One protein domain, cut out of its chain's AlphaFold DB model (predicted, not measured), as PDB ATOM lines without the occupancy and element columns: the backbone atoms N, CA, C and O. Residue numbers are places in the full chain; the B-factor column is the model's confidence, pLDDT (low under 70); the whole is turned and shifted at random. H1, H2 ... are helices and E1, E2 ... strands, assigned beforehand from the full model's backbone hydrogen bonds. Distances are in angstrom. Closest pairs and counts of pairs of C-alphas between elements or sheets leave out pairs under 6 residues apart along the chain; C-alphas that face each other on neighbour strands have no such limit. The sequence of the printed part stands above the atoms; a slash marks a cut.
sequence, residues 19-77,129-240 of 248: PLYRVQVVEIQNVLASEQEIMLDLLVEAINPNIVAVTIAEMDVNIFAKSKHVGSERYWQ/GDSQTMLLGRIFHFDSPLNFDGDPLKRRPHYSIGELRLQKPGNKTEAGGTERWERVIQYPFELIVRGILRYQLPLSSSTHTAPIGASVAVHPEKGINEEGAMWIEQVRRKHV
ATOM      1  N   PRO A  19       1.275 -24.862  34.348       92.38
ATOM      2  CA  PRO A  19       1.217 -25.270  32.946       92.38
ATOM      3  C   PRO A  19       1.130 -24.061  32.003       92.38
ATOM      4  O   PRO A  19       0.720 -22.972  32.412       92.38
ATOM      5  N   LEU A  20       1.489 -24.271  30.734       93.62
ATOM      6  CA  LEU A  20       1.289 -23.276  29.682       93.62
ATOM      7  C   LEU A  20      -0.209 -23.089  29.405       93.62
ATOM      8  O   LEU A  20      -0.985 -24.045  29.453       93.62
ATOM      9  N   TYR A  21      -0.606 -21.864  29.068       92.06
ATOM     10  CA  TYR A  21      -1.977 -21.534  28.668       92.06
ATOM     11  C   TYR A  21      -2.035 -21.126  27.199       92.06
ATOM     12  O   TYR A  21      -1.053 -20.620  26.662       92.06
ATOM     13  N   ARG A  22      -3.210 -21.291  26.571       92.56
ATOM     14  CA  ARG A  22      -3.471 -20.870  25.181       92.56
ATOM     15  C   ARG A  22      -2.422 -21.377  24.185       92.56
ATOM     16  O   ARG A  22      -1.991 -20.630  23.318       92.56
ATOM     17  N   VAL A  23      -2.010 -22.635  24.337       95.06
ATOM     18  CA  VAL A  23      -1.107 -23.287  23.386       95.06
ATOM     19  C   VAL A  23      -1.890 -23.568  22.108       95.06
ATOM     20  O   VAL A  23      -2.791 -24.405  22.118       95.06
ATOM     21  N   GLN A  24      -1.578 -22.854  21.032       94.50
ATOM     22  CA  GLN A  24      -2.261 -22.989  19.746       94.50
ATOM     23  C   GLN A  24      -1.312 -22.712  18.583       94.50
ATOM     24  O   GLN A  24      -0.395 -21.900  18.694       94.50
ATOM     25  N   VAL A  25      -1.545 -23.379  17.454       95.50
ATOM     26  CA  VAL A  25      -0.820 -23.085  16.214       95.50
ATOM     27  C   VAL A  25      -1.472 -21.865  15.577       95.50
ATOM     28  O   VAL A  25      -2.680 -21.852  15.350       95.50
ATOM     29  N   VAL A  26      -0.672 -20.838  15.326       94.62
ATOM     30  CA  VAL A  26      -1.105 -19.597  14.681       94.62
ATOM     31  C   VAL A  26      -1.166 -19.802  13.176       94.62
ATOM     32  O   VAL A  26      -2.177 -19.486  12.553       94.62
ATOM     33  N   GLU A  27      -0.094 -20.353  12.610       94.75
ATOM     34  CA  GLU A  27       0.034 -20.627  11.182       94.75
ATOM     35  C   GLU A  27       1.147 -21.640  10.896       94.75
ATOM     36  O   GLU A  27       2.024 -21.894  11.728       94.75
ATOM     37  N   ILE A  28       1.078 -22.215   9.696       96.25
ATOM     38  CA  ILE A  28       2.129 -23.040   9.099       96.25
ATOM     39  C   ILE A  28       2.891 -22.150   8.113       96.25
ATOM     40  O   ILE A  28       2.262 -21.475   7.295       96.25
ATOM     41  N   GLN A  29       4.219 -22.152   8.183       95.00
ATOM     42  CA  GLN A  29       5.111 -21.343   7.350       95.00
ATOM     43  C   GLN A  29       6.166 -22.220   6.666       95.00
ATOM     44  O   GLN A  29       6.317 -23.394   7.003       95.00
ATOM     45  N   ASN A  30       6.890 -21.634   5.706       94.94
ATOM     46  CA  ASN A  30       8.089 -22.208   5.084       94.94
ATOM     47  C   ASN A  30       7.931 -23.674   4.651       94.94
ATOM     48  O   ASN A  30       8.808 -24.505   4.865       94.94
ATOM     49  N   VAL A  31       6.779 -23.998   4.057       96.31
ATOM     50  CA  VAL A  31       6.495 -25.361   3.611       96.31
ATOM     51  C   VAL A  31       7.353 -25.670   2.394       96.31
ATOM     52  O   VAL A  31       7.240 -25.016   1.362       96.31
ATOM     53  N   LEU A  32       8.161 -26.712   2.491       95.38
ATOM     54  CA  LEU A  32       8.894 -27.312   1.393       95.38
ATOM     55  C   LEU A  32       8.520 -28.786   1.339       95.38
ATOM     56  O   LEU A  32       8.689 -29.515   2.311       95.38
ATOM     57  N   ALA A  33       8.012 -29.237   0.203       94.38
ATOM     58  CA  ALA A  33       7.643 -30.629   0.012       94.38
ATOM     59  C   ALA A  33       8.403 -31.223  -1.175       94.38
ATOM     60  O   ALA A  33       8.615 -30.573  -2.195       94.38
ATOM     61  N   SER A  34       8.783 -32.485  -1.054       93.12
ATOM     62  CA  SER A  34       9.320 -33.311  -2.130       93.12
ATOM     63  C   SER A  34       8.789 -34.737  -1.987       93.12
ATOM     64  O   SER A  34       8.132 -35.083  -1.002       93.12
ATOM     65  N   GLU A  35       9.093 -35.596  -2.954       91.88
ATOM     66  CA  GLU A  35       8.792 -37.030  -2.871       91.88
ATOM     67  C   GLU A  35       9.481 -37.690  -1.662       91.88
ATOM     68  O   GLU A  35       8.960 -38.630  -1.065       91.88
ATOM     69  N   GLN A  36      10.650 -37.176  -1.264       92.88
ATOM     70  CA  GLN A  36      11.509 -37.795  -0.255       92.88
ATOM     71  C   GLN A  36      11.374 -37.173   1.132       92.88
ATOM     72  O   GLN A  36      11.594 -37.862   2.130       92.88
ATOM     73  N   GLU A  37      11.036 -35.891   1.218       94.62
ATOM     74  CA  GLU A  37      10.955 -35.159   2.479       94.62
ATOM     75  C   GLU A  37       9.973 -33.990   2.423       94.62
ATOM     76  O   GLU A  37       9.792 -33.359   1.382       94.62
ATOM     77  N   ILE A  38       9.363 -33.692   3.568       95.81
ATOM     78  CA  ILE A  38       8.570 -32.486   3.803       95.81
ATOM     79  C   ILE A  38       9.195 -31.744   4.980       95.81
ATOM     80  O   ILE A  38       9.401 -32.333   6.042       95.81
ATOM     81  N   MET A  39       9.472 -30.461   4.795       96.62
ATOM     82  CA  MET A  39       9.928 -29.533   5.820       96.62
ATOM     83  C   MET A  39       8.904 -28.412   5.967       96.62
ATOM     84  O   MET A  39       8.319 -27.969   4.980       96.62
ATOM     85  N   LEU A  40       8.634 -27.992   7.197       96.75
ATOM     86  CA  LEU A  40       7.715 -26.893   7.479       96.75
ATOM     87  C   LEU A  40       8.010 -26.288   8.845       96.75
ATOM     88  O   LEU A  40       8.477 -26.979   9.753       96.75
ATOM     89  N   ASP A  41       7.609 -25.036   9.003       96.81
ATOM     90  CA  ASP A  41       7.681 -24.317  10.264       96.81
ATOM     91  C   ASP A  41       6.286 -24.175  10.877       96.81
ATOM     92  O   ASP A  41       5.310 -23.830  10.205       96.81
ATOM     93  N   LEU A  42       6.182 -24.424  12.182       96.12
ATOM     94  CA  LEU A  42       4.980 -24.160  12.970       96.12
ATOM     95  C   LEU A  42       5.192 -22.936  13.852       96.12
ATOM     96  O   LEU A  42       5.987 -22.977  14.792       96.12
ATOM     97  N   LEU A  43       4.414 -21.879  13.606       96.50
ATOM     98  CA  LEU A  43       4.323 -20.745  14.518       96.50
ATOM     99  C   LEU A  43       3.306 -21.071  15.614       96.50
ATOM    100  O   LEU A  43       2.105 -21.169  15.355       96.50
ATOM    101  N   VAL A  44       3.774 -21.222  16.850       96.69
ATOM    102  CA  VAL A  44       2.941 -21.569  18.007       96.69
ATOM    103  C   VAL A  44       2.870 -20.393  18.972       96.69
ATOM    104  O   VAL A  44       3.891 -19.838  19.380       96.69
ATOM    105  N   GLU A  45       1.653 -20.033  19.366       95.94
ATOM    106  CA  GLU A  45       1.370 -19.096  20.448       95.94
ATOM    107  C   GLU A  45       1.194 -19.882  21.750       95.94
ATOM    108  O   GLU A  45       0.491 -20.892  21.778       95.94
ATOM    109  N   ALA A  46       1.807 -19.413  22.835       95.81
ATOM    110  CA  ALA A  46       1.507 -19.875  24.185       95.81
ATOM    111  C   ALA A  46       1.786 -18.782  25.223       95.81
ATOM    112  O   ALA A  46       2.574 -17.863  25.007       95.81
ATOM    113  N   ILE A  47       1.160 -18.897  26.390       95.38
ATOM    114  CA  ILE A  47       1.407 -18.039  27.550       95.38
ATOM    115  C   ILE A  47       2.110 -18.871  28.620       95.38
ATOM    116  O   ILE A  47       1.528 -19.823  29.147       95.38
ATOM    117  N   ASN A  48       3.333 -18.478  28.981       94.69
ATOM    118  CA  ASN A  48       4.082 -19.081  30.078       94.69
ATOM    119  C   ASN A  48       3.943 -18.236  31.362       94.69
ATOM    120  O   ASN A  48       4.555 -17.171  31.472       94.69
ATOM    121  N   PRO A  49       3.152 -18.688  32.355       91.94
ATOM    122  CA  PRO A  49       2.972 -17.969  33.619       91.94
ATOM    123  C   PRO A  49       4.162 -18.109  34.584       91.94
ATOM    124  O   PRO A  49       4.122 -17.526  35.670       91.94
ATOM    125  N   ASN A  50       5.157 -18.936  34.253       91.38
ATOM    126  CA  ASN A  50       6.289 -19.215  35.126       91.38
ATOM    127  C   ASN A  50       7.356 -18.119  35.042       91.38
ATOM    128  O   ASN A  50       7.361 -17.302  34.130       91.38
ATOM    129  N   ILE A  51       8.291 -18.121  35.993       89.81
ATOM    130  CA  ILE A  51       9.495 -17.265  35.942       89.81
ATOM    131  C   ILE A  51      10.561 -17.858  35.003       89.81
ATOM    132  O   ILE A  51      11.384 -17.131  34.456       89.81
ATOM    133  N   VAL A  52      10.553 -19.182  34.825       90.69
ATOM    134  CA  VAL A  52      11.529 -19.921  34.014       90.69
ATOM    135  C   VAL A  52      10.923 -20.258  32.654       90.69
ATOM    136  O   VAL A  52       9.725 -20.539  32.553       90.69
ATOM    137  N   ALA A  53      11.760 -20.237  31.617       92.19
ATOM    138  CA  ALA A  53      11.367 -20.639  30.275       92.19
ATOM    139  C   ALA A  53      10.947 -22.119  30.229       92.19
ATOM    140  O   ALA A  53      11.490 -22.960  30.951       92.19
ATOM    141  N   VAL A  54       9.966 -22.425  29.386       93.88
ATOM    142  CA  VAL A  54       9.496 -23.793  29.142       93.88
ATOM    143  C   VAL A  54       9.819 -24.155  27.702       93.88
ATOM    144  O   VAL A  54       9.419 -23.451  26.774       93.88
ATOM    145  N   THR A  55      10.520 -25.272  27.530       95.00
ATOM    146  CA  THR A  55      10.906 -25.804  26.222       95.00
ATOM    147  C   THR A  55      10.033 -27.002  25.865       95.00
ATOM    148  O   THR A  55       9.819 -27.891  26.691       95.00
ATOM    149  N   ILE A  56       9.546 -27.039  24.627       96.00
ATOM    150  CA  ILE A  56       8.786 -28.155  24.064       96.00
ATOM    151  C   ILE A  56       9.624 -28.766  22.941       96.00
ATOM    152  O   ILE A  56       9.780 -28.162  21.883       96.00
ATOM    153  N   ALA A  57      10.171 -29.957  23.181       94.06
ATOM    154  CA  ALA A  57      10.965 -30.696  22.194       94.06
ATOM    155  C   ALA A  57      10.227 -31.924  21.643       94.06
ATOM    156  O   ALA A  57      10.434 -32.310  20.495       94.06
ATOM    157  N   GLU A  58       9.356 -32.525  22.456       95.81
ATOM    158  CA  GLU A  58       8.597 -33.719  22.100       95.81
ATOM    159  C   GLU A  58       7.197 -33.360  21.598       95.81
ATOM    160  O   GLU A  58       6.527 -32.446  22.092       95.81
ATOM    161  N   MET A  59       6.712 -34.144  20.646       96.06
ATOM    162  CA  MET A  59       5.349 -34.058  20.145       96.06
ATOM    163  C   MET A  59       4.849 -35.436  19.706       96.06
ATOM    164  O   MET A  59       5.581 -36.419  19.715       96.06
ATOM    165  N   ASP A  60       3.576 -35.519  19.362       96.81
ATOM    166  CA  ASP A  60       2.986 -36.649  18.650       96.81
ATOM    167  C   ASP A  60       1.983 -36.061  17.663       96.81
ATOM    168  O   ASP A  60       0.860 -35.693  18.024       96.81
ATOM    169  N   VAL A  61       2.457 -35.839  16.439       96.50
ATOM    170  CA  VAL A  61       1.740 -35.101  15.402       96.50
ATOM    171  C   VAL A  61       1.634 -35.944  14.147       96.50
ATOM    172  O   VAL A  61       2.618 -36.490  13.656       96.50
ATOM    173  N   ASN A  62       0.423 -36.015  13.608       96.62
ATOM    174  CA  ASN A  62       0.131 -36.617  12.318       96.62
ATOM    175  C   ASN A  62       0.093 -35.522  11.248       96.62
ATOM    176  O   ASN A  62      -0.524 -34.469  11.448       96.62
ATOM    177  N   ILE A  63       0.724 -35.805  10.114       96.25
ATOM    178  CA  ILE A  63       0.713 -34.958   8.923       96.25
ATOM    179  C   ILE A  63      -0.168 -35.631   7.879       96.25
ATOM    180  O   ILE A  63       0.064 -36.787   7.521       96.25
ATOM    181  N   PHE A  64      -1.166 -34.911   7.384       95.81
ATOM    182  CA  PHE A  64      -2.067 -35.383   6.342       95.81
ATOM    183  C   PHE A  64      -1.991 -34.472   5.122       95.81
ATOM    184  O   PHE A  64      -1.790 -33.266   5.257       95.81
ATOM    185  N   ALA A  65      -2.218 -35.046   3.948       94.94
ATOM    186  CA  ALA A  65      -2.475 -34.295   2.728       94.94
ATOM    187  C   ALA A  65      -3.902 -34.576   2.272       94.94
ATOM    188  O   ALA A  65      -4.338 -35.726   2.245       94.94
ATOM    189  N   LYS A  66      -4.633 -33.529   1.906       93.19
ATOM    190  CA  LYS A  66      -5.960 -33.641   1.316       93.19
ATOM    191  C   LYS A  66      -5.931 -33.081  -0.097       93.19
ATOM    192  O   LYS A  66      -5.591 -31.920  -0.308       93.19
ATOM    193  N   SER A  67      -6.281 -33.911  -1.071       91.38
ATOM    194  CA  SER A  67      -6.307 -33.530  -2.484       91.38
ATOM    195  C   SER A  67      -7.298 -34.395  -3.256       91.38
ATOM    196  O   SER A  67      -7.579 -35.533  -2.885       91.38
ATOM    197  N   LYS A  68      -7.790 -33.875  -4.381       88.12
ATOM    198  CA  LYS A  68      -8.565 -34.658  -5.356       88.12
ATOM    199  C   LYS A  68      -7.719 -35.729  -6.063       88.12
ATOM    200  O   LYS A  68      -8.259 -36.674  -6.618       88.12
ATOM    201  N   HIS A  69      -6.391 -35.600  -6.022       84.88
ATOM    202  CA  HIS A  69      -5.457 -36.479  -6.733       84.88
ATOM    203  C   HIS A  69      -4.907 -37.643  -5.896       84.88
ATOM    204  O   HIS A  69      -4.067 -38.392  -6.389       84.88
ATOM    205  N   VAL A  70      -5.380 -37.830  -4.658       81.38
ATOM    206  CA  VAL A  70      -4.994 -38.984  -3.820       81.38
ATOM    207  C   VAL A  70      -5.410 -40.307  -4.488       81.38
ATOM    208  O   VAL A  70      -4.666 -41.290  -4.458       81.38
ATOM    209  N   GLY A  71      -6.558 -40.306  -5.175       67.25
ATOM    210  CA  GLY A  71      -7.160 -41.492  -5.783       67.25
ATOM    211  C   GLY A  71      -7.881 -42.371  -4.757       67.25
ATOM    212  O   GLY A  71      -7.529 -42.396  -3.580       67.25
ATOM    213  N   SER A  72      -8.898 -43.099  -5.212       65.06
ATOM    214  CA  SER A  72      -9.698 -43.998  -4.380       65.06
ATOM    215  C   SER A  72      -8.920 -45.275  -4.029       65.06
ATOM    216  O   SER A  72      -8.197 -45.827  -4.857       65.06
ATOM    217  N   GLU A  73      -9.069 -45.777  -2.794       58.91
ATOM    218  CA  GLU A  73      -8.297 -46.930  -2.285       58.91
ATOM    219  C   GLU A  73      -8.396 -48.185  -3.168       58.91
ATOM    220  O   GLU A  73      -7.426 -48.935  -3.268       58.91
ATOM    221  N   ARG A  74      -9.530 -48.378  -3.858       56.59
ATOM    222  CA  ARG A  74      -9.770 -49.519  -4.758       56.59
ATOM    223  C   ARG A  74      -8.769 -49.591  -5.916       56.59
ATOM    224  O   ARG A  74      -8.285 -50.671  -6.217       56.59
ATOM    225  N   TYR A  75      -8.379 -48.450  -6.489       58.78
ATOM    226  CA  TYR A  75      -7.405 -48.400  -7.589       58.78
ATOM    227  C   TYR A  75      -6.028 -48.962  -7.192       58.78
ATOM    228  O   TYR A  75      -5.322 -49.540  -8.012       58.78
ATOM    229  N   TRP A  76      -5.651 -48.803  -5.923       58.69
ATOM    230  CA  TRP A  76      -4.342 -49.206  -5.405       58.69
ATOM    231  C   TRP A  76      -4.313 -50.628  -4.856       58.69
ATOM    232  O   TRP A  76      -3.250 -51.233  -4.768       58.69
ATOM    233  N   GLN A  77      -5.470 -51.159  -4.462       58.47
ATOM    234  CA  GLN A  77      -5.585 -52.513  -3.928       58.47
ATOM    235  C   GLN A  77      -5.575 -53.573  -5.038       58.47
ATOM    236  O   GLN A  77      -5.121 -54.691  -4.804       58.47
ATOM    237  N   GLY A 129     -15.846 -33.291  -7.009       54.31
ATOM    238  CA  GLY A 129     -15.214 -34.563  -6.636       54.31
ATOM    239  C   GLY A 129     -14.609 -34.615  -5.224       54.31
ATOM    240  O   GLY A 129     -13.803 -33.761  -4.833       54.31
ATOM    241  N   ASP A 130     -14.992 -35.651  -4.477       66.56
ATOM    242  CA  ASP A 130     -14.650 -35.878  -3.072       66.56
ATOM    243  C   ASP A 130     -13.132 -35.844  -2.828       66.56
ATOM    244  O   ASP A 130     -12.411 -36.829  -2.987       66.56
ATOM    245  N   SER A 131     -12.613 -34.683  -2.425       79.75
ATOM    246  CA  SER A 131     -11.214 -34.544  -2.005       79.75
ATOM    247  C   SER A 131     -10.895 -35.504  -0.848       79.75
ATOM    248  O   SER A 131     -11.388 -35.343   0.272       79.75
ATOM    249  N   GLN A 132     -10.045 -36.498  -1.106       86.50
ATOM    250  CA  GLN A 132      -9.674 -37.517  -0.130       86.50
ATOM    251  C   GLN A 132      -8.475 -37.058   0.707       86.50
ATOM    252  O   GLN A 132      -7.631 -36.285   0.254       86.50
ATOM    253  N   THR A 133      -8.418 -37.515   1.960       90.50
ATOM    254  CA  THR A 133      -7.302 -37.253   2.881       90.50
ATOM    255  C   THR A 133      -6.432 -38.502   2.992       90.50
ATOM    256  O   THR A 133      -6.972 -39.584   3.195       90.50
ATOM    257  N   MET A 134      -5.112 -38.348   2.893       91.12
ATOM    258  CA  MET A 134      -4.118 -39.407   3.099       91.12
ATOM    259  C   MET A 134      -3.195 -39.068   4.273       91.12
ATOM    260  O   MET A 134      -2.845 -37.899   4.480       91.12
ATOM    261  N   LEU A 135      -2.773 -40.078   5.036       93.69
ATOM    262  CA  LEU A 135      -1.754 -39.906   6.074       93.69
ATOM    263  C   LEU A 135      -0.357 -39.930   5.439       93.69
ATOM    264  O   LEU A 135       0.065 -40.943   4.881       93.69
ATOM    265  N   LEU A 136       0.391 -38.835   5.578       94.62
ATOM    266  CA  LEU A 136       1.775 -38.746   5.100       94.62
ATOM    267  C   LEU A 136       2.756 -39.333   6.110       94.62
ATOM    268  O   LEU A 136       3.754 -39.935   5.731       94.62
ATOM    269  N   GLY A 137       2.483 -39.175   7.402       95.25
ATOM    270  CA  GLY A 137       3.335 -39.737   8.438       95.25
ATOM    271  C   GLY A 137       3.108 -39.120   9.805       95.25
ATOM    272  O   GLY A 137       2.178 -38.338  10.020       95.25
ATOM    273  N   ARG A 138       3.973 -39.509  10.742       95.50
ATOM    274  CA  ARG A 138       3.945 -39.056  12.133       95.50
ATOM    275  C   ARG A 138       5.300 -38.495  12.525       95.50
ATOM    276  O   ARG A 138       6.322 -39.078  12.170       95.50
ATOM    277  N   ILE A 139       5.298 -37.399  13.273       95.69
ATOM    278  CA  ILE A 139       6.505 -36.737  13.762       95.69
ATOM    279  C   ILE A 139       6.430 -36.661  15.287       95.69
ATOM    280  O   ILE A 139       5.397 -36.297  15.851       95.69
ATOM    281  N   PHE A 140       7.534 -37.030  15.944       96.50
ATOM    282  CA  PHE A 140       7.605 -37.156  17.405       96.50
ATOM    283  C   PHE A 140       8.495 -36.114  18.092       96.50
ATOM    284  O   PHE A 140       8.510 -36.002  19.316       96.50
ATOM    285  N   HIS A 141       9.270 -35.367  17.315       96.31
ATOM    286  CA  HIS A 141      10.233 -34.394  17.807       96.31
ATOM    287  C   HIS A 141      10.322 -33.232  16.828       96.31
ATOM    288  O   HIS A 141      10.132 -33.421  15.627       96.31
ATOM    289  N   PHE A 142      10.593 -32.048  17.358       95.81
ATOM    290  CA  PHE A 142      10.991 -30.916  16.535       95.81
ATOM    291  C   PHE A 142      12.472 -31.029  16.169       95.81
ATOM    292  O   PHE A 142      13.279 -31.442  17.008       95.81
ATOM    293  N   ASP A 143      12.832 -30.593  14.963       94.75
ATOM    294  CA  ASP A 143      14.236 -30.370  14.596       94.75
ATOM    295  C   ASP A 143      14.774 -29.156  15.379       94.75
ATOM    296  O   ASP A 143      15.876 -29.198  15.933       94.75
ATOM    297  N   SER A 144      13.943 -28.115  15.525       95.44
ATOM    298  CA  SER A 144      14.187 -26.958  16.393       95.44
ATOM    299  C   SER A 144      13.065 -26.812  17.434       95.44
ATOM    300  O   SER A 144      11.912 -26.596  17.050       95.44
ATOM    301  N   PRO A 145      13.352 -26.948  18.743       95.38
ATOM    302  CA  PRO A 145      12.326 -26.975  19.781       95.38
ATOM    303  C   PRO A 145      11.674 -25.606  19.998       95.38
ATOM    304  O   PRO A 145      12.312 -24.562  19.868       95.38
ATOM    305  N   LEU A 146      10.419 -25.616  20.451       96.31
ATOM    306  CA  LEU A 146       9.722 -24.392  20.848       96.31
ATOM    307  C   LEU A 146      10.225 -23.926  22.214       96.31
ATOM    308  O   LEU A 146      10.372 -24.730  23.141       96.31
ATOM    309  N   ASN A 147      10.413 -22.620  22.368       95.88
ATOM    310  CA  ASN A 147      10.815 -22.006  23.626       95.88
ATOM    311  C   ASN A 147       9.889 -20.843  23.999       95.88
ATOM    312  O   ASN A 147       9.689 -19.908  23.219       95.88
ATOM    313  N   PHE A 148       9.341 -20.901  25.210       95.06
ATOM    314  CA  PHE A 148       8.441 -19.885  25.744       95.06
ATOM    315  C   PHE A 148       9.034 -19.262  27.000       95.06
ATOM    316  O   PHE A 148       9.073 -19.896  28.061       95.06
ATOM    317  N   ASP A 149       9.453 -18.006  26.889       91.75
ATOM    318  CA  ASP A 149       9.998 -17.248  28.009       91.75
ATOM    319  C   ASP A 149       8.935 -16.970  29.078       91.75
ATOM    320  O   ASP A 149       7.748 -16.810  28.789       91.75
ATOM    321  N   GLY A 150       9.369 -16.937  30.336       86.62
ATOM    322  CA  GLY A 150       8.491 -16.709  31.477       86.62
ATOM    323  C   GLY A 150       8.026 -15.254  31.594       86.62
ATOM    324  O   GLY A 150       8.851 -14.344  31.667       86.62
ATOM    325  N   ASP A 151       6.711 -15.027  31.685       85.38
ATOM    326  CA  ASP A 151       6.118 -13.708  31.948       85.38
ATOM    327  C   ASP A 151       5.130 -13.772  33.133       85.38
ATOM    328  O   ASP A 151       3.904 -13.812  32.953       85.38
ATOM    329  N   PRO A 152       5.642 -13.768  34.381       77.50
ATOM    330  CA  PRO A 152       4.831 -13.991  35.578       77.50
ATOM    331  C   PRO A 152       3.839 -12.857  35.882       77.50
ATOM    332  O   PRO A 152       2.891 -13.070  36.644       77.50
ATOM    333  N   LEU A 153       4.034 -11.655  35.318       77.81
ATOM    334  CA  LEU A 153       3.256 -10.465  35.678       77.81
ATOM    335  C   LEU A 153       2.294 -10.019  34.574       77.81
ATOM    336  O   LEU A 153       1.145  -9.699  34.872       77.81
ATOM    337  N   LYS A 154       2.738  -9.985  33.311       77.25
ATOM    338  CA  LYS A 154       1.935  -9.456  32.196       77.25
ATOM    339  C   LYS A 154       1.252 -10.559  31.387       77.25
ATOM    340  O   LYS A 154       0.326 -10.230  30.647       77.25
ATOM    341  N   ARG A 155       1.651 -11.831  31.571       82.06
ATOM    342  CA  ARG A 155       1.059 -13.032  30.946       82.06
ATOM    343  C   ARG A 155       0.795 -12.845  29.451       82.06
ATOM    344  O   ARG A 155      -0.278 -13.191  28.952       82.06
ATOM    345  N   ARG A 156       1.737 -12.218  28.750       87.19
ATOM    346  CA  ARG A 156       1.568 -11.928  27.327       87.19
ATOM    347  C   ARG A 156       1.677 -13.221  26.518       87.19
ATOM    348  O   ARG A 156       2.470 -14.087  26.886       87.19
ATOM    349  N   PRO A 157       0.912 -13.351  25.424       91.06
ATOM    350  CA  PRO A 157       1.175 -14.388  24.444       91.06
ATOM    351  C   PRO A 157       2.593 -14.250  23.902       91.06
ATOM    352  O   PRO A 157       3.007 -13.157  23.504       91.06
ATOM    353  N   HIS A 158       3.322 -15.356  23.915       93.56
ATOM    354  CA  HIS A 158       4.637 -15.486  23.323       93.56
ATOM    355  C   HIS A 158       4.537 -16.392  22.100       93.56
ATOM    356  O   HIS A 158       3.792 -17.374  22.110       93.56
ATOM    357  N   TYR A 159       5.287 -16.055  21.056       95.44
ATOM    358  CA  TYR A 159       5.307 -16.798  19.805       95.44
ATOM    359  C   TYR A 159       6.645 -17.512  19.675       95.44
ATOM    360  O   TYR A 159       7.692 -16.928  19.956       95.44
ATOM    361  N   SER A 160       6.612 -18.772  19.266       96.94
ATOM    362  CA  SER A 160       7.809 -19.568  19.023       96.94
ATOM    363  C   SER A 160       7.639 -20.356  17.731       96.94
ATOM    364  O   SER A 160       6.536 -20.813  17.435       96.94
ATOM    365  N   ILE A 161       8.719 -20.469  16.961       97.12
ATOM    366  CA  ILE A 161       8.747 -21.208  15.699       97.12
ATOM    367  C   ILE A 161       9.441 -22.539  15.956       97.12
ATOM    368  O   ILE A 161      10.550 -22.557  16.493       97.12
ATOM    369  N   GLY A 162       8.774 -23.631  15.598       96.25
ATOM    370  CA  GLY A 162       9.333 -24.976  15.644       96.25
ATOM    371  C   GLY A 162       9.453 -25.538  14.236       96.25
ATOM    372  O   GLY A 162       8.485 -25.479  13.481       96.25
ATOM    373  N   GLU A 163      10.617 -26.092  13.911       96.56
ATOM    374  CA  GLU A 163      10.891 -26.710  12.608       96.56
ATOM    375  C   GLU A 163      10.536 -28.201  12.653       96.56
ATOM    376  O   GLU A 163      10.868 -28.909  13.613       96.56
ATOM    377  N   LEU A 164       9.829 -28.674  11.628       96.06
ATOM    378  CA  LEU A 164       9.411 -30.062  11.488       96.06
ATOM    379  C   LEU A 164       9.957 -30.628  10.185       96.06
ATOM    380  O   LEU A 164       9.821 -30.019   9.124       96.06
ATOM    381  N   ARG A 165      10.475 -31.855  10.262       96.25
ATOM    382  CA  ARG A 165      10.894 -32.634   9.101       96.25
ATOM    383  C   ARG A 165      10.229 -34.006   9.107       96.25
ATOM    384  O   ARG A 165      10.355 -34.780  10.055       96.25
ATOM    385  N   LEU A 166       9.550 -34.330   8.014       95.62
ATOM    386  CA  LEU A 166       9.012 -35.657   7.737       95.62
ATOM    387  C   LEU A 166       9.803 -36.292   6.597       95.62
ATOM    388  O   LEU A 166       9.780 -35.802   5.473       95.62
ATOM    389  N   GLN A 167      10.461 -37.414   6.874       94.38
ATOM    390  CA  GLN A 167      11.136 -38.204   5.846       94.38
ATOM    391  C   GLN A 167      10.191 -39.255   5.264       94.38
ATOM    392  O   GLN A 167       9.471 -39.923   6.005       94.38
ATOM    393  N   LYS A 168      10.280 -39.458   3.948       92.12
ATOM    394  CA  LYS A 168       9.540 -40.464   3.173       92.12
ATOM    395  C   LYS A 168       8.027 -40.388   3.426       92.12
ATOM    396  O   LYS A 168       7.459 -41.332   3.981       92.12
ATOM    397  N   PRO A 169       7.385 -39.265   3.063       92.69
ATOM    398  CA  PRO A 169       5.934 -39.117   3.166       92.69
ATOM    399  C   PRO A 169       5.192 -40.263   2.456       92.69
ATOM    400  O   PRO A 169       5.586 -40.707   1.383       92.69
ATOM    401  N   GLY A 170       4.131 -40.770   3.083       87.44
ATOM    402  CA  GLY A 170       3.315 -41.879   2.574       87.44
ATOM    403  C   GLY A 170       3.911 -43.275   2.804       87.44
ATOM    404  O   GLY A 170       3.230 -44.284   2.614       87.44
ATOM    405  N   ASN A 171       5.162 -43.377   3.264       86.56
ATOM    406  CA  ASN A 171       5.797 -44.668   3.500       86.56
ATOM    407  C   ASN A 171       5.227 -45.348   4.756       86.56
ATOM    408  O   ASN A 171       5.258 -44.786   5.852       86.56
ATOM    409  N   LYS A 172       4.771 -46.599   4.614       79.88
ATOM    410  CA  LYS A 172       4.177 -47.430   5.687       79.88
ATOM    411  C   LYS A 172       2.896 -46.868   6.321       79.88
ATOM    412  O   LYS A 172       2.529 -47.312   7.408       79.88
ATOM    413  N   THR A 173       2.230 -45.903   5.693       78.44
ATOM    414  CA  THR A 173       0.948 -45.385   6.191       78.44
ATOM    415  C   THR A 173      -0.221 -46.143   5.569       78.44
ATOM    416  O   THR A 173      -1.050 -46.687   6.293       78.44
ATOM    417  N   GLU A 174      -0.240 -46.235   4.239       77.31
ATOM    418  CA  GLU A 174      -1.309 -46.828   3.429       77.31
ATOM    419  C   GLU A 174      -0.717 -47.669   2.277       77.31
ATOM    420  O   GLU A 174       0.453 -47.515   1.915       77.31
ATOM    421  N   ALA A 175      -1.515 -48.570   1.689       73.94
ATOM    422  CA  ALA A 175      -1.096 -49.355   0.523       73.94
ATOM    423  C   ALA A 175      -0.862 -48.437  -0.692       73.94
ATOM    424  O   ALA A 175      -1.772 -47.714  -1.107       73.94
ATOM    425  N   GLY A 176       0.353 -48.454  -1.244       79.69
ATOM    426  CA  GLY A 176       0.759 -47.539  -2.315       79.69
ATOM    427  C   GLY A 176       0.887 -46.074  -1.868       79.69
ATOM    428  O   GLY A 176       0.702 -45.158  -2.667       79.69
ATOM    429  N   GLY A 177       1.100 -45.814  -0.570       85.06
ATOM    430  CA  GLY A 177       1.116 -44.453  -0.022       85.06
ATOM    431  C   GLY A 177       2.198 -43.547  -0.624       85.06
ATOM    432  O   GLY A 177       1.972 -42.344  -0.759       85.06
ATOM    433  N   THR A 178       3.337 -44.111  -1.034       88.38
ATOM    434  CA  THR A 178       4.424 -43.365  -1.689       88.38
ATOM    435  C   THR A 178       4.014 -42.931  -3.098       88.38
ATOM    436  O   THR A 178       4.113 -41.759  -3.441       88.38
ATOM    437  N   GLU A 179       3.447 -43.846  -3.880       88.06
ATOM    438  CA  GLU A 179       2.977 -43.615  -5.247       88.06
ATOM    439  C   GLU A 179       1.791 -42.634  -5.271       88.06
ATOM    440  O   GLU A 179       1.669 -41.791  -6.164       88.06
ATOM    441  N   ARG A 180       0.921 -42.696  -4.252       88.31
ATOM    442  CA  ARG A 180      -0.126 -41.686  -4.019       88.31
ATOM    443  C   ARG A 180       0.483 -40.310  -3.793       88.31
ATOM    444  O   ARG A 180       0.026 -39.337  -4.390       88.31
ATOM    445  N   TRP A 181       1.501 -40.226  -2.943       92.38
ATOM    446  CA  TRP A 181       2.150 -38.962  -2.621       92.38
ATOM    447  C   TRP A 181       2.849 -38.334  -3.835       92.38
ATOM    448  O   TRP A 181       2.650 -37.146  -4.089       92.38
ATOM    449  N   GLU A 182       3.574 -39.130  -4.626       91.19
ATOM    450  CA  GLU A 182       4.222 -38.690  -5.873       91.19
ATOM    451  C   GLU A 182       3.232 -38.047  -6.852       91.19
ATOM    452  O   GLU A 182       3.577 -37.111  -7.574       91.19
ATOM    453  N   ARG A 183       1.973 -38.502  -6.858       89.38
ATOM    454  CA  ARG A 183       0.908 -37.873  -7.643       89.38
ATOM    455  C   ARG A 183       0.367 -36.612  -6.977       89.38
ATOM    456  O   ARG A 183       0.172 -35.613  -7.659       89.38
ATOM    457  N   VAL A 184       0.097 -36.649  -5.671       91.56
ATOM    458  CA  VAL A 184      -0.524 -35.536  -4.927       91.56
ATOM    459  C   VAL A 184       0.349 -34.288  -4.940       91.56
ATOM    460  O   VAL A 184      -0.179 -33.198  -5.136       91.56
ATOM    461  N   ILE A 185       1.666 -34.440  -4.791       93.25
ATOM    462  CA  ILE A 185       2.601 -33.311  -4.735       93.25
ATOM    463  C   ILE A 185       2.685 -32.518  -6.051       93.25
ATOM    464  O   ILE A 185       3.136 -31.377  -6.056       93.25
ATOM    465  N   GLN A 186       2.229 -33.083  -7.170       91.12
ATOM    466  CA  GLN A 186       2.206 -32.392  -8.466       91.12
ATOM    467  C   GLN A 186       1.053 -31.386  -8.589       91.12
ATOM    468  O   GLN A 186       1.028 -30.591  -9.528       91.12
ATOM    469  N   TYR A 187       0.093 -31.413  -7.662       92.44
ATOM    470  CA  TYR A 187      -1.126 -30.609  -7.707       92.44
ATOM    471  C   TYR A 187      -1.336 -29.840  -6.399       92.44
ATOM    472  O   TYR A 187      -0.742 -30.190  -5.382       92.44
ATOM    473  N   PRO A 188      -2.227 -28.834  -6.372       93.62
ATOM    474  CA  PRO A 188      -2.630 -28.197  -5.125       93.62
ATOM    475  C   PRO A 188      -3.196 -29.205  -4.117       93.62
ATOM    476  O   PRO A 188      -4.043 -30.046  -4.453       93.62
ATOM    477  N   PHE A 189      -2.762 -29.093  -2.865       94.19
ATOM    478  CA  PHE A 189      -3.245 -29.926  -1.766       94.19
ATOM    479  C   PHE A 189      -3.343 -29.129  -0.462       94.19
ATOM    480  O   PHE A 189      -2.602 -28.177  -0.234       94.19
ATOM    481  N   GLU A 190      -4.264 -29.519   0.416       95.62
ATOM    482  CA  GLU A 190      -4.338 -29.003   1.784       95.62
ATOM    483  C   GLU A 190      -3.432 -29.862   2.677       95.62
ATOM    484  O   GLU A 190      -3.668 -31.059   2.856       95.62
ATOM    485  N   LEU A 191      -2.386 -29.256   3.233       96.25
ATOM    486  CA  LEU A 191      -1.524 -29.858   4.242       96.25
ATOM    487  C   LEU A 191      -2.152 -29.635   5.617       96.25
ATOM    488  O   LEU A 191      -2.426 -28.502   6.009       96.25
ATOM    489  N   ILE A 192      -2.375 -30.715   6.359       96.00
ATOM    490  CA  ILE A 192      -3.051 -30.687   7.656       96.00
ATOM    491  C   ILE A 192      -2.110 -31.268   8.706       96.00
ATOM    492  O   ILE A 192      -1.657 -32.406   8.601       96.00
ATOM    493  N   VAL A 193      -1.869 -30.500   9.761       96.56
ATOM    494  CA  VAL A 193      -1.030 -30.876  10.899       96.56
ATOM    495  C   VAL A 193      -1.935 -31.031  12.112       96.56
ATOM    496  O   VAL A 193      -2.633 -30.085  12.480       96.56
ATOM    497  N   ARG A 194      -1.970 -32.213  12.739       96.25
ATOM    498  CA  ARG A 194      -2.838 -32.464  13.903       96.25
ATOM    499  C   ARG A 194      -2.205 -33.415  14.906       96.25
ATOM    500  O   ARG A 194      -1.755 -34.498  14.543       96.25
ATOM    501  N   GLY A 195      -2.264 -33.065  16.187       96.44
ATOM    502  CA  GLY A 195      -1.740 -33.925  17.241       96.44
ATOM    503  C   GLY A 195      -1.656 -33.250  18.597       96.44
ATOM    504  O   GLY A 195      -2.511 -32.437  18.950       96.44
ATOM    505  N   ILE A 196      -0.626 -33.611  19.358       96.94
ATOM    506  CA  ILE A 196      -0.346 -33.070  20.686       96.94
ATOM    507  C   ILE A 196       1.124 -32.666  20.818       96.94
ATOM    508  O   ILE A 196       2.024 -33.337  20.322       96.94
ATOM    509  N   LEU A 197       1.368 -31.586  21.548       96.75
ATOM    510  CA  LEU A 197       2.686 -31.199  22.043       96.75
ATOM    511  C   LEU A 197       2.887 -31.776  23.440       96.75
ATOM    512  O   LEU A 197       1.939 -31.786  24.230       96.75
ATOM    513  N   ARG A 198       4.101 -32.236  23.763       96.06
ATOM    514  CA  ARG A 198       4.441 -32.800  25.078       96.06
ATOM    515  C   ARG A 198       5.577 -31.999  25.699       96.06
ATOM    516  O   ARG A 198       6.600 -31.758  25.068       96.06
ATOM    517  N   TYR A 199       5.398 -31.577  26.944       94.62
ATOM    518  CA  TYR A 199       6.397 -30.780  27.646       94.62
ATOM    519  C   TYR A 199       6.414 -31.085  29.137       94.62
ATOM    520  O   TYR A 199       5.441 -31.575  29.710       94.62
ATOM    521  N   GLN A 200       7.539 -30.783  29.771       93.06
ATOM    522  CA  GLN A 200       7.720 -30.912  31.211       93.06
ATOM    523  C   GLN A 200       8.047 -29.543  31.786       93.06
ATOM    524  O   GLN A 200       8.713 -28.725  31.151       93.06
ATOM    525  N   LEU A 201       7.546 -29.285  32.987       90.88
ATOM    526  CA  LEU A 201       7.845 -28.042  33.681       90.88
ATOM    527  C   LEU A 201       9.165 -28.189  34.442       90.88
ATOM    528  O   LEU A 201       9.420 -29.253  35.011       90.88
ATOM    529  N   PRO A 202       9.987 -27.133  34.526       79.75
ATOM    530  CA  PRO A 202      11.169 -27.147  35.373       79.75
ATOM    531  C   PRO A 202      10.792 -27.572  36.799       79.75
ATOM    532  O   PRO A 202       9.834 -27.054  37.373       79.75
ATOM    533  N   LEU A 203      11.553 -28.508  37.377       81.38
ATOM    534  CA  LEU A 203      11.333 -29.078  38.720       81.38
ATOM    535  C   LEU A 203      10.120 -30.019  38.865       81.38
ATOM    536  O   LEU A 203       9.889 -30.532  39.959       81.38
ATOM    537  N   SER A 204       9.379 -30.288  37.788       79.44
ATOM    538  CA  SER A 204       8.316 -31.296  37.741       79.44
ATOM    539  C   SER A 204       8.676 -32.386  36.736       79.44
ATOM    540  O   SER A 204       9.034 -32.098  35.601       79.44
ATOM    541  N   SER A 205       8.540 -33.654  37.121       80.88
ATOM    542  CA  SER A 205       8.645 -34.784  36.185       80.88
ATOM    543  C   SER A 205       7.321 -35.094  35.476       80.88
ATOM    544  O   SER A 205       7.250 -36.016  34.662       80.88
ATOM    545  N   SER A 206       6.250 -34.359  35.792       87.62
ATOM    546  CA  SER A 206       4.949 -34.563  35.163       87.62
ATOM    547  C   SER A 206       4.971 -34.063  33.721       87.62
ATOM    548  O   SER A 206       5.365 -32.929  33.447       87.62
ATOM    549  N   THR A 207       4.541 -34.924  32.799       91.69
ATOM    550  CA  THR A 207       4.392 -34.568  31.388       91.69
ATOM    551  C   THR A 207       3.035 -33.914  31.175       91.69
ATOM    552  O   THR A 207       1.995 -34.528  31.412       91.69
ATOM    553  N   HIS A 208       3.056 -32.681  30.689       93.75
ATOM    554  CA  HIS A 208       1.882 -31.955  30.241       93.75
ATOM    555  C   HIS A 208       1.722 -32.098  28.731       93.75
ATOM    556  O   HIS A 208       2.700 -32.219  27.990       93.75
ATOM    557  N   THR A 209       0.471 -32.079  28.279       95.69
ATOM    558  CA  THR A 209       0.129 -32.169  26.862       95.69
ATOM    559  C   THR A 209      -0.745 -30.997  26.442       95.69
ATOM    560  O   THR A 209      -1.543 -30.487  27.230       95.69
ATOM    561  N   ALA A 210      -0.585 -30.557  25.197       95.25
ATOM    562  CA  ALA A 210      -1.424 -29.530  24.592       95.25
ATOM    563  C   ALA A 210      -1.842 -29.964  23.179       95.25
ATOM    564  O   ALA A 210      -0.962 -30.244  22.365       95.25
ATOM    565  N   PRO A 211      -3.149 -30.058  22.872       96.00
ATOM    566  CA  PRO A 211      -3.602 -30.411  21.534       96.00
ATOM    567  C   PRO A 211      -3.325 -29.276  20.551       96.00
ATOM    568  O   PRO A 211      -3.521 -28.106  20.872       96.00
ATOM    569  N   ILE A 212      -2.910 -29.634  19.340       95.19
ATOM    570  CA  ILE A 212      -2.654 -28.692  18.254       95.19
ATOM    571  C   ILE A 212      -3.282 -29.163  16.944       95.19
ATOM    572  O   ILE A 212      -3.419 -30.362  16.681       95.19
ATOM    573  N   GLY A 213      -3.664 -28.197  16.114       94.25
ATOM    574  CA  GLY A 213      -4.236 -28.439  14.800       94.25
ATOM    575  C   GLY A 213      -4.123 -27.205  13.914       94.25
ATOM    576  O   GLY A 213      -4.477 -26.115  14.350       94.25
ATOM    577  N   ALA A 214      -3.659 -27.379  12.681       94.44
ATOM    578  CA  ALA A 214      -3.623 -26.336  11.661       94.44
ATOM    579  C   ALA A 214      -3.729 -26.955  10.265       94.44
ATOM    580  O   ALA A 214      -3.428 -28.136  10.077       94.44
ATOM    581  N   SER A 215      -4.166 -26.164   9.287       94.94
ATOM    582  CA  SER A 215      -4.094 -26.552   7.884       94.94
ATOM    583  C   SER A 215      -3.777 -25.375   6.975       94.94
ATOM    584  O   SER A 215      -4.072 -24.222   7.292       94.94
ATOM    585  N   VAL A 216      -3.138 -25.680   5.853       95.44
ATOM    586  CA  VAL A 216      -2.683 -24.704   4.868       95.44
ATOM    587  C   VAL A 216      -2.825 -25.295   3.470       95.44
ATOM    588  O   VAL A 216      -2.567 -26.480   3.271       95.44
ATOM    589  N   ALA A 217      -3.260 -24.494   2.503       95.19
ATOM    590  CA  ALA A 217      -3.294 -24.899   1.105       95.19
ATOM    591  C   ALA A 217      -1.915 -24.647   0.493       95.19
ATOM    592  O   ALA A 217      -1.402 -23.533   0.557       95.19
ATOM    593  N   VAL A 218      -1.310 -25.687  -0.070       94.81
ATOM    594  CA  VAL A 218       0.004 -25.646  -0.712       94.81
ATOM    595  C   VAL A 218      -0.200 -25.673  -2.223       94.81
ATOM    596  O   VAL A 218      -1.015 -26.448  -2.728       94.81
ATOM    597  N   HIS A 219       0.556 -24.834  -2.929       93.56
ATOM    598  CA  HIS A 219       0.511 -24.665  -4.381       93.56
ATOM    599  C   HIS A 219       1.869 -24.991  -5.024       93.56
ATOM    600  O   HIS A 219       2.637 -24.072  -5.335       93.56
ATOM    601  N   PRO A 220       2.189 -26.281  -5.233       90.56
ATOM    602  CA  PRO A 220       3.439 -26.701  -5.868       90.56
ATOM    603  C   PRO A 220       3.600 -26.165  -7.300       90.56
ATOM    604  O   PRO A 220       4.712 -25.899  -7.750       90.56
ATOM    605  N   GLU A 221       2.493 -25.937  -8.013       89.31
ATOM    606  CA  GLU A 221       2.459 -25.480  -9.406       89.31
ATOM    607  C   GLU A 221       3.012 -24.065  -9.605       89.31
ATOM    608  O   GLU A 221       3.442 -23.707 -10.702       89.31
ATOM    609  N   LYS A 222       3.017 -23.251  -8.543       89.62
ATOM    610  CA  LYS A 222       3.580 -21.893  -8.559       89.62
ATOM    611  C   LYS A 222       5.099 -21.894  -8.339       89.62
ATOM    612  O   LYS A 222       5.720 -20.833  -8.386       89.62
ATOM    613  N   GLY A 223       5.695 -23.068  -8.121       88.56
ATOM    614  CA  GLY A 223       7.117 -23.239  -7.857       88.56
ATOM    615  C   GLY A 223       7.526 -22.803  -6.451       88.56
ATOM    616  O   GLY A 223       6.714 -22.757  -5.526       88.56
ATOM    617  N   ILE A 224       8.813 -22.501  -6.303       90.25
ATOM    618  CA  ILE A 224       9.429 -22.062  -5.048       90.25
ATOM    619  C   ILE A 224       9.547 -20.531  -5.069       90.25
ATOM    620  O   ILE A 224       9.899 -19.948  -6.096       90.25
ATOM    621  N   ASN A 225       9.217 -19.877  -3.956       89.88
ATOM    622  CA  ASN A 225       9.340 -18.433  -3.781       89.88
ATOM    623  C   ASN A 225      10.813 -18.004  -3.560       89.88
ATOM    624  O   ASN A 225      11.723 -18.830  -3.503       89.88
ATOM    625  N   GLU A 226      11.069 -16.699  -3.423       86.62
ATOM    626  CA  GLU A 226      12.429 -16.163  -3.201       86.62
ATOM    627  C   GLU A 226      13.077 -16.644  -1.886       86.62
ATOM    628  O   GLU A 226      14.295 -16.570  -1.730       86.62
ATOM    629  N   GLU A 227      12.275 -17.166  -0.958       85.06
ATOM    630  CA  GLU A 227      12.684 -17.628   0.373       85.06
ATOM    631  C   GLU A 227      12.999 -19.133   0.405       85.06
ATOM    632  O   GLU A 227      13.423 -19.651   1.435       85.06
ATOM    633  N   GLY A 228      12.828 -19.850  -0.713       86.19
ATOM    634  CA  GLY A 228      13.068 -21.295  -0.774       86.19
ATOM    635  C   GLY A 228      11.879 -22.159  -0.333       86.19
ATOM    636  O   GLY A 228      12.039 -23.370  -0.195       86.19
ATOM    637  N   ALA A 229      10.693 -21.571  -0.154       90.44
ATOM    638  CA  ALA A 229       9.464 -22.252   0.250       90.44
ATOM    639  C   ALA A 229       8.425 -22.325  -0.885       90.44
ATOM    640  O   ALA A 229       8.438 -21.541  -1.836       90.44
ATOM    641  N   MET A 230       7.492 -23.269  -0.792       92.44
ATOM    642  CA  MET A 230       6.334 -23.344  -1.682       92.44
ATOM    643  C   MET A 230       5.338 -22.221  -1.390       92.44
ATOM    644  O   MET A 230       5.231 -21.718  -0.270       92.44
ATOM    645  N   TRP A 231       4.549 -21.865  -2.402       92.06
ATOM    646  CA  TRP A 231       3.446 -20.927  -2.226       92.06
ATOM    647  C   TRP A 231       2.346 -21.544  -1.368       92.06
ATOM    648  O   TRP A 231       1.855 -22.635  -1.664       92.06
ATOM    649  N   ILE A 232       1.933 -20.815  -0.334       92.69
ATOM    650  CA  ILE A 232       0.923 -21.265   0.620       92.69
ATOM    651  C   ILE A 232      -0.208 -20.246   0.788       92.69
ATOM    652  O   ILE A 232       0.016 -19.036   0.752       92.69
ATOM    653  N   GLU A 233      -1.424 -20.740   1.005       92.06
ATOM    654  CA  GLU A 233      -2.594 -19.951   1.384       92.06
ATOM    655  C   GLU A 233      -3.149 -20.460   2.722       92.06
ATOM    656  O   GLU A 233      -3.454 -21.643   2.892       92.06
ATOM    657  N   GLN A 234      -3.262 -19.559   3.702       87.12
ATOM    658  CA  GLN A 234      -3.712 -19.914   5.047       87.12
ATOM    659  C   GLN A 234      -5.199 -20.280   5.034       87.12
ATOM    660  O   GLN A 234      -6.068 -19.431   4.817       87.12
ATOM    661  N   VAL A 235      -5.507 -21.539   5.345       81.56
ATOM    662  CA  VAL A 235      -6.888 -22.000   5.487       81.56
ATOM    663  C   VAL A 235      -7.367 -21.564   6.866       81.56
ATOM    664  O   VAL A 235      -7.192 -22.260   7.866       81.56
ATOM    665  N   ARG A 236      -7.965 -20.370   6.954       64.62
ATOM    666  CA  ARG A 236      -8.571 -19.888   8.204       64.62
ATOM    667  C   ARG A 236      -9.758 -20.771   8.593       64.62
ATOM    668  O   ARG A 236     -10.913 -20.438   8.330       64.62
ATOM    669  N   ARG A 237      -9.505 -21.858   9.322       58.41
ATOM    670  CA  ARG A 237     -10.532 -22.449  10.179       58.41
ATOM    671  C   ARG A 237     -10.743 -21.504  11.347       58.41
ATOM    672  O   ARG A 237      -9.869 -21.345  12.194       58.41
ATOM    673  N   LYS A 238     -11.922 -20.878  11.409       41.97
ATOM    674  CA  LYS A 238     -12.400 -20.294  12.662       41.97
ATOM    675  C   LYS A 238     -12.406 -21.424  13.688       41.97
ATOM    676  O   LYS A 238     -13.232 -22.327  13.593       41.97
ATOM    677  N   HIS A 239     -11.472 -21.393  14.635       43.81
ATOM    678  CA  HIS A 239     -11.621 -22.141  15.872       43.81
ATOM    679  C   HIS A 239     -12.956 -21.690  16.472       43.81
ATOM    680  O   HIS A 239     -13.093 -20.539  16.888       43.81
ATOM    681  N   VAL A 240     -13.967 -22.559  16.424       36.06
ATOM    682  CA  VAL A 240     -15.208 -22.363  17.171       36.06
ATOM    683  C   VAL A 240     -14.811 -22.510  18.632       36.06
ATOM    684  O   VAL A 240     -14.716 -23.610  19.167       36.06
TER     685      VAL A 240
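This is residues 19 to 77 and 129 to 240 of the 248 residues of the protein "Putative phospholipid metabolism enzyme protein" of Botryosphaeria parva (strain UCR-NP2) (UniProt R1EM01). The model is a long, narrow, nearly closed barrel of strongly twisted strands: a sheet of five, E4, E3, E6, E7 and E8, comes together along both sides with a sheet of three, E1, E2 and E5, where E4 meets E5 and E1 meets E7. H2 sits across one end of the barrel, H1 lies farthest from its middle, and the short E8 lies beside E7 and E1. The printed part has 171 residues, with eight named strands and two named helices in the order E1 E2 E3 H1 E4 E5 H2 E6 E7 E8, and both sheets are antiparallel, in the orders E4 - E3 - E6 - E7 - E8 and E1 - E2 - E5. The class is mostly strand, and the whole is compact with a radius of gyration of the C-alphas of 17.3 A, yet elongated, spanning 56 by 34 by 30 A.

In the larger sheet, E4 is residues 132 to 148, 36.2 A from first to last C-alpha, and E3 is residues 54 to 67, 36.7 A. E6 is residues 189 to 200, 34.8 A, and E7, the longest strand, is residues 207 to 224, 38.9 A. E8 is residues 230 to 234 and ends at C-alpha 234 (-3.712, -19.914, 5.047). In the smaller sheet, E1 is residues 21 to 33, 31.6 A, and begins at C-alpha 21 (-1.977, -21.534, 28.668). E2 is residues 37 to 47, 31.8 A, and E5 is residues 158 to 167, 29.4 A. H1 is residues 73 to 77, and H2 is residues 177 to 184, beginning at C-alpha 177 (1.116, -44.453, -0.022).

In the larger sheet, E4 and E8 are the edge strands. E4 and E3 run antiparallel at 160 degrees, with N 61 and O 139 3.0 A apart. E3 and E6 are antiparallel at 160 degrees, with N 62 and O 194 at 2.8 A. E6, E7 and E8 form a meander, each strand the antiparallel neighbour of the one before. In the hairpin of E6 and E7, N 193 and O 214 are 2.8 A apart; in the hairpin of E7 and E8, N 217 and O 233 are 2.9 A apart. E1 bends by 60 degrees at residue 30, E3 by 59 at 58, E4 by 73 at 144 and E7 by 114 at 221. In the smaller sheet, the hairpin of E1 and E2 has N 26 and O 43 at 2.8 A, and E2 and E5 have N 42 and O 162 at 2.8 A. Between the sheets, the closest C-alphas of E4 and E5 are those of Ser 144 and Glu 163, 5.0 A apart. The closest of E1 and E7 are those of Gln 24 and Ile 212, 5.9 A apart. E1 and E8 come closest at the C-alphas of Leu 32 and Met 230, 5.6 A. H2 is on the larger sheet at a height of 8.3 A, slantwise to the strands at 47 degrees to E3 on the local plane. It lies only just over E3, on which 3 of its C-alphas fall. H1 is not on either sheet; H1 and H2 are near each other. Every O i to N i+4 pair is within hydrogen-bond range in H1 and H2.

The two C-alphas farthest apart are those of Tyr 75 and Leu 153, 58.5 A. Residues 78 to 128 are not printed, and C-alphas 77 and 129 across the cut are 20.5 A apart. Of the links that are printed whole, none is long. The mean pLDDT of the printed part is 89.0; residues 71 to 77, 129 to 130 and 236 to 240 are under 70.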